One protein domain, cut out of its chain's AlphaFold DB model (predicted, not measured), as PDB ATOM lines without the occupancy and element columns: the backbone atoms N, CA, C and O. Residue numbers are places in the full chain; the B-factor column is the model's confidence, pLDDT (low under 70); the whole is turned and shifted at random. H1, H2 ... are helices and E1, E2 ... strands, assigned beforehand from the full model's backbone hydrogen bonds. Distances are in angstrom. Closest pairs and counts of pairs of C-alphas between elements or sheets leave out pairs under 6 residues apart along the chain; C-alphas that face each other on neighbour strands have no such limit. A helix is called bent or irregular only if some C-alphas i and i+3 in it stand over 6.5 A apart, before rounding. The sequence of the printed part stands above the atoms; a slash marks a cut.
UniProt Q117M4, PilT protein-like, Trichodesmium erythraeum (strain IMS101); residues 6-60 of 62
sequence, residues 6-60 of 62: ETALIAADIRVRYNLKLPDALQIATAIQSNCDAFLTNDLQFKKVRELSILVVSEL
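This is residues 6 to 60 of the 62 residues of the protein "PilT protein-like" of Trichodesmium erythraeum (strain IMS101) (UniProt Q117M4). Two short parallel strands, E1 and E2, form a small sheet toward one end of the model, and the short helix H3 makes the crossover from one to the other. Two longer helices make the other end: H2 lies between the strands and H1, with its residues 27 to 32 nearest the sheet, and H1 crosses H2 steeply on the side away from the strands. The printed part has 55 residues with three named helices and two named strands, in the order H1, H2, E1, H3, E2; the sheet's order is E1, E2, parallel, and the class is mixed, helices and strands. The whole is compact, with a radius of gyration of the C-alphas of 10.4 A and spans of 31 by 22 by 16 A.

E1 is residues 38 to 41, from C-alpha 38 at (237.209, 218.531, 199.706), and measures 9.7 A. E2 is residues 53 to 56, 9.9 A long, ending at C-alpha 56 at (246.629, 216.029, 196.678). H3 is residues 44 to 48, 8.4 A long; it is irregular, but only just, with C-alphas 45 and 48 6.54 A apart. H2 is residues 22 to 33 and measures 16.0 A. H1, the longest helix, is residues 6 to 18, 18.4 A from first to last C-alpha, and begins at C-alpha 6 at (227.752, 234.560, 193.019).

E1 and E2 are parallel neighbours, with 26 degrees between their directions. The C-alphas of Ala 38 and Ser 53 face each other at 4.5 A. N 39 and O 53, at 2.8 A, and N 55 and O 39, at 2.9 A, are within hydrogen-bond range. E1, H3 and E2 form a strand-helix-strand unit, two parallel strands with a helix between them along the chain, and its crossover is right-handed. The closest C-alphas of H3 and E2 are those of Lys 47 and Ile 54, 6.0 A apart. Those of H2 and E1 are Ala 31 and Phe 39, at 7.0 A. H2 and H3 are only just apart, 8.4 A at the closest. H1 and H2 touch, closest at the C-alphas of Ala 11 and Ala 25, 4.8 A, at a steep tilt of 61 degrees, opposite ways. H1 and H3 are close but not clearly touching, with the C-alphas of Tyr 18 and Lys 48 6.8 A apart. H1 is apart from E1 and from E2, and H2 is apart from E2. Every O i to N i+4 pair is within hydrogen-bond range in H1 and H2; in H3 0 of 1 is, beside 1 of 2 O i to N i+3 pairs.

The two C-alphas farthest apart are those of Glu 6 and Ser 58, 31.9 A. The printed part runs from residue 6 to 60 and has no cut. The four links between the named elements are tight. The mean pLDDT of the printed part is 96.5, and no printed residue is under 70.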
ATOM      1  N   GLU A   6     227.250 234.901 191.686       93.50
ATOM      2  CA  GLU A   6     227.752 234.560 193.019       93.50
ATOM      3  C   GLU A   6     229.071 233.779 192.926       93.50
ATOM      4  O   GLU A   6     230.057 234.166 193.555       93.50
ATOM      5  N   THR A   7     229.144 232.761 192.058       95.50
ATOM      6  CA  THR A   7     230.392 232.023 191.797       95.50
ATOM      7  C   THR A   7     231.495 232.962 191.308       95.50
ATOM      8  O   THR A   7     232.649 232.844 191.719       95.50
ATOM      9  N   ALA A   8     231.148 233.921 190.442       96.12
ATOM     10  CA  ALA A   8     232.094 234.891 189.902       96.12
ATOM     11  C   ALA A   8     232.663 235.824 190.987       96.12
ATOM     12  O   ALA A   8     233.858 236.124 190.958       96.12
ATOM     13  N   LEU A   9     231.844 236.245 191.958       97.44
ATOM     14  CA  LEU A   9     232.292 237.063 193.090       97.44
ATOM     15  C   LEU A   9     233.253 236.290 194.000       97.44
ATOM     16  O   LEU A   9     234.326 236.801 194.322       97.44
ATOM     17  N   ILE A  10     232.916 235.044 194.348       96.81
ATOM     18  CA  ILE A  10     233.796 234.180 195.150       96.81
ATOM     19  C   ILE A  10     235.113 233.928 194.401       96.81
ATOM     20  O   ILE A  10     236.192 234.036 194.981       96.81
ATOM     21  N   ALA A  11     235.055 233.654 193.095       97.75
ATOM     22  CA  ALA A  11     236.247 233.426 192.282       97.75
ATOM     23  C   ALA A  11     237.147 234.665 192.202       97.75
ATOM     24  O   ALA A  11     238.370 234.536 192.267       97.75
ATOM     25  N   ALA A  12     236.573 235.865 192.080       98.00
ATOM     26  CA  ALA A  12     237.337 237.109 192.074       98.00
ATOM     27  C   ALA A  12     238.089 237.320 193.398       98.00
ATOM     28  O   ALA A  12     239.279 237.647 193.384       98.00
ATOM     29  N   ASP A  13     237.425 237.073 194.527       97.81
ATOM     30  CA  ASP A  13     238.023 237.168 195.858       97.81
ATOM     31  C   ASP A  13     239.139 236.122 196.070       97.81
ATOM     32  O   ASP A  13     240.280 236.478 196.380       97.81
ATOM     33  N   ILE A  14     238.866 234.842 195.792       97.81
ATOM     34  CA  ILE A  14     239.851 233.744 195.863       97.81
ATOM     35  C   ILE A  14     241.072 234.031 194.977       97.81
ATOM     36  O   ILE A  14     242.217 233.832 195.396       97.81
ATOM     37  N   ARG A  15     240.843 234.534 193.757       97.69
ATOM     38  CA  ARG A  15     241.902 234.898 192.809       97.69
ATOM     39  C   ARG A  15     242.865 235.915 193.404       97.69
ATOM     40  O   ARG A  15     244.071 235.725 193.272       97.69
ATOM     41  N   VAL A  16     242.353 236.978 194.023       97.94
ATOM     42  CA  VAL A  16     243.189 238.035 194.608       97.94
ATOM     43  C   VAL A  16     243.911 237.523 195.850       97.94
ATOM     44  O   VAL A  16     245.123 237.700 195.956       97.94
ATOM     45  N   ARG A  17     243.202 236.837 196.756       97.81
ATOM     46  CA  ARG A  17     243.773 236.363 198.027       97.81
ATOM     47  C   ARG A  17     244.899 235.354 197.841       97.81
ATOM     48  O   ARG A  17     245.886 235.396 198.571       97.81
ATOM     49  N   TYR A  18     244.775 234.478 196.849       97.44
ATOM     50  CA  TYR A  18     245.735 233.400 196.626       97.44
ATOM     51  C   TYR A  18     246.577 233.575 195.364       97.44
ATOM     52  O   TYR A  18     247.395 232.705 195.067       97.44
ATOM     53  N   ASN A  19     246.426 234.679 194.626       97.12
ATOM     54  CA  ASN A  19     247.096 234.908 193.345       97.12
ATOM     55  C   ASN A  19     246.933 233.708 192.386       97.12
ATOM     56  O   ASN A  19     247.908 233.130 191.901       97.12
ATOM     57  N   LEU A  20     245.686 233.266 192.198       97.06
ATOM     58  CA  LEU A  20     245.332 232.157 191.307       97.06
ATOM     59  C   LEU A  20     244.940 232.670 189.917       97.06
ATOM     60  O   LEU A  20     244.441 233.787 189.756       97.06
ATOM     61  N   LYS A  21     245.115 231.843 188.881       97.19
ATOM     62  CA  LYS A  21     244.529 232.149 187.570       97.19
ATOM     63  C   LYS A  21     243.003 232.078 187.671       97.19
ATOM     64  O   LYS A  21     242.453 231.425 188.549       97.19
ATOM     65  N   LEU A  22     242.304 232.777 186.773       95.94
ATOM     66  CA  LEU A  22     240.841 232.870 186.823       95.94
ATOM     67  C   LEU A  22     240.170 231.485 186.743       95.94
ATOM     68  O   LEU A  22     239.290 231.244 187.562       95.94
ATOM     69  N   PRO A  23     240.586 230.564 185.847       95.50
ATOM     70  CA  PRO A  23     240.014 229.217 185.819       95.50
ATOM     71  C   PRO A  23     240.197 228.459 187.141       95.50
ATOM     72  O   PRO A  23     239.241 227.878 187.640       95.50
ATOM     73  N   ASP A  24     241.384 228.533 187.746       97.00
ATOM     74  CA  ASP A  24     241.698 227.864 189.017       97.00
ATOM     75  C   ASP A  24     240.845 228.425 190.164       97.00
ATOM     76  O   ASP A  24     240.268 227.685 190.959       97.00
ATOM     77  N   ALA A  25     240.706 229.752 190.221       97.38
ATOM     78  CA  ALA A  25     239.860 230.410 191.209       97.38
ATOM     79  C   ALA A  25     238.372 230.081 191.013       97.38
ATOM     80  O   ALA A  25     237.659 229.904 191.997       97.38
ATOM     81  N   LEU A  26     237.907 229.954 189.763       96.88
ATOM     82  CA  LEU A  26     236.546 229.513 189.449       96.88
ATOM     83  C   LEU A  26     236.294 228.075 189.908       96.88
ATOM     84  O   LEU A  26     235.236 227.811 190.470       96.88
ATOM     85  N   GLN A  27     237.246 227.156 189.719       95.94
ATOM     86  CA  GLN A  27     237.102 225.774 190.190       95.94
ATOM     87  C   GLN A  27     236.922 225.715 191.711       95.94
ATOM     88  O   GLN A  27     235.990 225.074 192.195       95.94
ATOM     89  N   ILE A  28     237.755 226.448 192.454       97.38
ATOM     90  CA  ILE A  28     237.662 226.540 193.916       97.38
ATOM     91  C   ILE A  28     236.357 227.204 194.353       97.38
ATOM     92  O   ILE A  28     235.651 226.663 195.197       97.38
ATOM     93  N   ALA A  29     235.997 228.338 193.750       97.12
ATOM     94  CA  ALA A  29     234.748 229.029 194.055       97.12
ATOM     95  C   ALA A  29     233.527 228.132 193.843       97.12
ATOM     96  O   ALA A  29     232.612 228.115 194.663       97.12
ATOM     97  N   THR A  30     233.539 227.346 192.770       96.19
ATOM     98  CA  THR A  30     232.446 226.429 192.460       96.19
ATOM     99  C   THR A  30     232.370 225.278 193.463       96.19
ATOM    100  O   THR A  30     231.275 224.906 193.881       96.19
ATOM    101  N   ALA A  31     233.512 224.734 193.892       96.38
ATOM    102  CA  ALA A  31     233.555 223.698 194.922       96.38
ATOM    103  C   ALA A  31     233.066 224.220 196.286       96.38
ATOM    104  O   ALA A  31     232.277 223.549 196.948       96.38
ATOM    105  N   ILE A  32     233.452 225.446 196.661       95.31
ATOM    106  CA  ILE A  32     232.954 226.127 197.867       95.31
ATOM    107  C   ILE A  32     231.433 226.320 197.785       95.31
ATOM    108  O   ILE A  32     230.717 225.919 198.695       95.31
ATOM    109  N   GLN A  33     230.920 226.880 196.683       95.12
ATOM    110  CA  GLN A  33     229.481 227.131 196.505       95.12
ATOM    111  C   GLN A  33     228.658 225.835 196.492       95.12
ATOM    112  O   GLN A  33     227.512 225.813 196.935       95.12
ATOM    113  N   SER A  34     229.245 224.742 196.005       93.81
ATOM    114  CA  SER A  34     228.608 223.421 195.994       93.81
ATOM    115  C   SER A  34     228.659 222.715 197.355       93.81
ATOM    116  O   SER A  34     228.175 221.591 197.454       93.81
ATOM    117  N   ASN A  35     229.229 223.349 198.390       93.38
ATOM    118  CA  ASN A  35     229.490 222.757 199.704       93.38
ATOM    119  C   ASN A  35     230.265 221.434 199.609       93.38
ATOM    120  O   ASN A  35     229.947 220.469 200.299       93.38
ATOM    121  N   CYS A  36     231.260 221.362 198.720       96.12
ATOM    122  CA  CYS A  36     232.140 220.201 198.670       96.12
ATOM    123  C   CYS A  36     232.917 220.068 199.986       96.12
ATOM    124  O   CYS A  36     233.438 221.055 200.499       96.12
ATOM    125  N   ASP A  37     233.077 218.840 200.480       97.00
ATOM    126  CA  ASP A  37     233.905 218.580 201.664       97.00
ATOM    127  C   ASP A  37     235.401 218.776 201.367       97.00
ATOM    128  O   ASP A  37     236.170 219.239 202.212       97.00
ATOM    129  N   ALA A  38     235.827 218.420 200.149       97.00
ATOM    130  CA  ALA A  38     237.209 218.531 199.706       97.00
ATOM    131  C   ALA A  38     237.345 218.716 198.187       97.00
ATOM    132  O   ALA A  38     236.474 218.328 197.407       97.00
ATOM    133  N   PHE A  39     238.486 219.263 197.770       97.38
ATOM    134  CA  PHE A  39     238.914 219.411 196.384       97.38
ATOM    135  C   PHE A  39     240.112 218.504 196.105       97.38
ATOM    136  O   PHE A  39     241.210 218.726 196.619       97.38
ATOM    137  N   LEU A  40     239.896 217.475 195.287       97.31
ATOM    138  CA  LEU A  40     240.940 216.554 194.849       97.31
ATOM    139  C   LEU A  40     241.685 217.135 193.645       97.31
ATOM    140  O   LEU A  40     241.071 217.476 192.637       97.31
ATOM    141  N   THR A  41     243.010 217.223 193.724       97.06
ATOM    142  CA  THR A  41     243.829 217.814 192.661       97.06
ATOM    143  C   THR A  41     245.219 217.190 192.578       97.06
ATOM    144  O   THR A  41     245.734 216.630 193.542       97.06
ATOM    145  N   ASN A  42     245.852 217.305 191.411       97.38
ATOM    146  CA  ASN A  42     247.281 217.025 191.239       97.38
ATOM    147  C   ASN A  42     248.143 218.285 191.402       97.38
ATOM    148  O   ASN A  42     249.367 218.195 191.437       97.38
ATOM    149  N   ASP A  43     247.524 219.463 191.461       96.12
ATOM    150  CA  ASP A  43     248.245 220.725 191.466       96.12
ATOM    151  C   ASP A  43     248.467 221.233 192.895       96.12
ATOM    152  O   ASP A  43     247.544 221.652 193.600       96.12
ATOM    153  N   LEU A  44     249.733 221.218 193.313       95.88
ATOM    154  CA  LEU A  44     250.170 221.656 194.636       95.88
ATOM    155  C   LEU A  44     249.873 223.134 194.902       95.88
ATOM    156  O   LEU A  44     249.819 223.534 196.067       95.88
ATOM    157  N   GLN A  45     249.655 223.951 193.862       94.94
ATOM    158  CA  GLN A  45     249.362 225.368 194.046       94.94
ATOM    159  C   GLN A  45     248.098 225.595 194.883       94.94
ATOM    160  O   GLN A  45     248.010 226.616 195.561       94.94
ATOM    161  N   PHE A  46     247.137 224.665 194.868       96.81
ATOM    162  CA  PHE A  46     245.881 224.810 195.605       96.81
ATOM    163  C   PHE A  46     246.045 224.665 197.116       96.81
ATOM    164  O   PHE A  46     245.215 225.193 197.843       96.81
ATOM    165  N   LYS A  47     247.142 224.073 197.615       96.19
ATOM    166  CA  LYS A  47     247.388 223.903 199.061       96.19
ATOM    167  C   LYS A  47     247.376 225.200 199.874       96.19
ATOM    168  O   LYS A  47     247.265 225.158 201.095       96.19
ATOM    169  N   LYS A  48     247.540 226.353 199.219       96.12
ATOM    170  CA  LYS A  48     247.466 227.669 199.869       96.12
ATOM    171  C   LYS A  48     246.033 228.108 200.198       96.12
ATOM    172  O   LYS A  48     245.887 228.970 201.059       96.12
ATOM    173  N   VAL A  49     245.021 227.549 199.526       97.19
ATOM    174  CA  VAL A  49     243.591 227.829 199.746       97.19
ATOM    175  C   VAL A  49     243.176 227.282 201.112       97.19
ATOM    176  O   VAL A  49     243.550 226.167 201.465       97.19
ATOM    177  N   ARG A  50     242.426 228.068 201.895       96.75
ATOM    178  CA  ARG A  50     242.062 227.724 203.287       96.75
ATOM    179  C   ARG A  50     240.571 227.493 203.498       96.75
ATOM    180  O   ARG A  50     240.172 227.005 204.547       96.75
ATOM    181  N   GLU A  51     239.756 227.860 202.521       96.00
ATOM    182  CA  GLU A  51     238.294 227.786 202.552       96.00
ATOM    183  C   GLU A  51     237.780 226.367 202.310       96.00
ATOM    184  O   GLU A  51     236.608 226.095 202.547       96.00
ATOM    185  N   LEU A  52     238.639 225.481 201.806       95.94
ATOM    186  CA  LEU A  52     238.273 224.149 201.357       95.94
ATOM    187  C   LEU A  52     239.407 223.168 201.652       95.94
ATOM    188  O   LEU A  52     240.579 223.514 201.503       95.94
ATOM    189  N   SER A  53     239.063 221.942 202.047       97.44
ATOM    190  CA  SER A  53     240.058 220.883 202.221       97.44
ATOM    191  C   SER A  53     240.663 220.516 200.869       97.44
ATOM    192  O   SER A  53     239.933 220.220 199.925       97.44
ATOM    193  N   ILE A  54     241.989 220.535 200.753       97.62
ATOM    194  CA  ILE A  54     242.687 220.197 199.510       97.62
ATOM    195  C   ILE A  54     243.328 218.825 199.666       97.62
ATOM    196  O   ILE A  54     244.206 218.636 200.506       97.62
ATOM    197  N   LEU A  55     242.912 217.881 198.825       97.56
ATOM    198  CA  LEU A  55     243.489 216.545 198.761       97.56
ATOM    199  C   LEU A  55     244.394 216.472 197.541       97.56
ATOM    200  O   LEU A  55     243.939 216.625 196.406       97.56
ATOM    201  N   VAL A  56     245.682 216.243 197.768       96.94
ATOM    202  CA  VAL A  56     246.629 216.029 196.678       96.94
ATOM    203  C   VAL A  56     246.724 214.541 196.404       96.94
ATOM    204  O   VAL A  56     247.028 213.766 197.304       96.94
ATOM    205  N   VAL A  57     246.490 214.142 195.153       96.56
ATOM    206  CA  VAL A  57     246.432 212.724 194.758       96.56
ATOM    207  C   VAL A  57     247.690 211.961 195.177       96.56
ATOM    208  O   VAL A  57     247.586 210.860 195.705       96.56
ATOM    209  N   SER A  58     248.874 212.554 195.001       96.12
ATOM    210  CA  SER A  58     250.154 211.930 195.367       96.12
ATOM    211  C   SER A  58     250.360 211.735 196.873       96.12
ATOM    212  O   SER A  58     251.317 211.079 197.270       96.12
ATOM    213  N   GLU A  59     249.518 212.341 197.709       95.19
ATOM    214  CA  GLU A  59     249.585 212.276 199.174       95.19
ATOM    215  C   GLU A  59     248.508 211.367 199.768       95.19
ATOM    216  O   GLU A  59     248.483 211.152 200.979       95.19
ATOM    217  N   LEU A  60     247.621 210.823 198.932       93.62
ATOM    218  CA  LEU A  60     246.632 209.852 199.367       93.62
ATOM    219  C   LEU A  60     247.310 208.508 199.634       93.62
ATOM    220  O   LEU A  60     247.938 207.918 198.754       93.62
TER     221      LEU A  60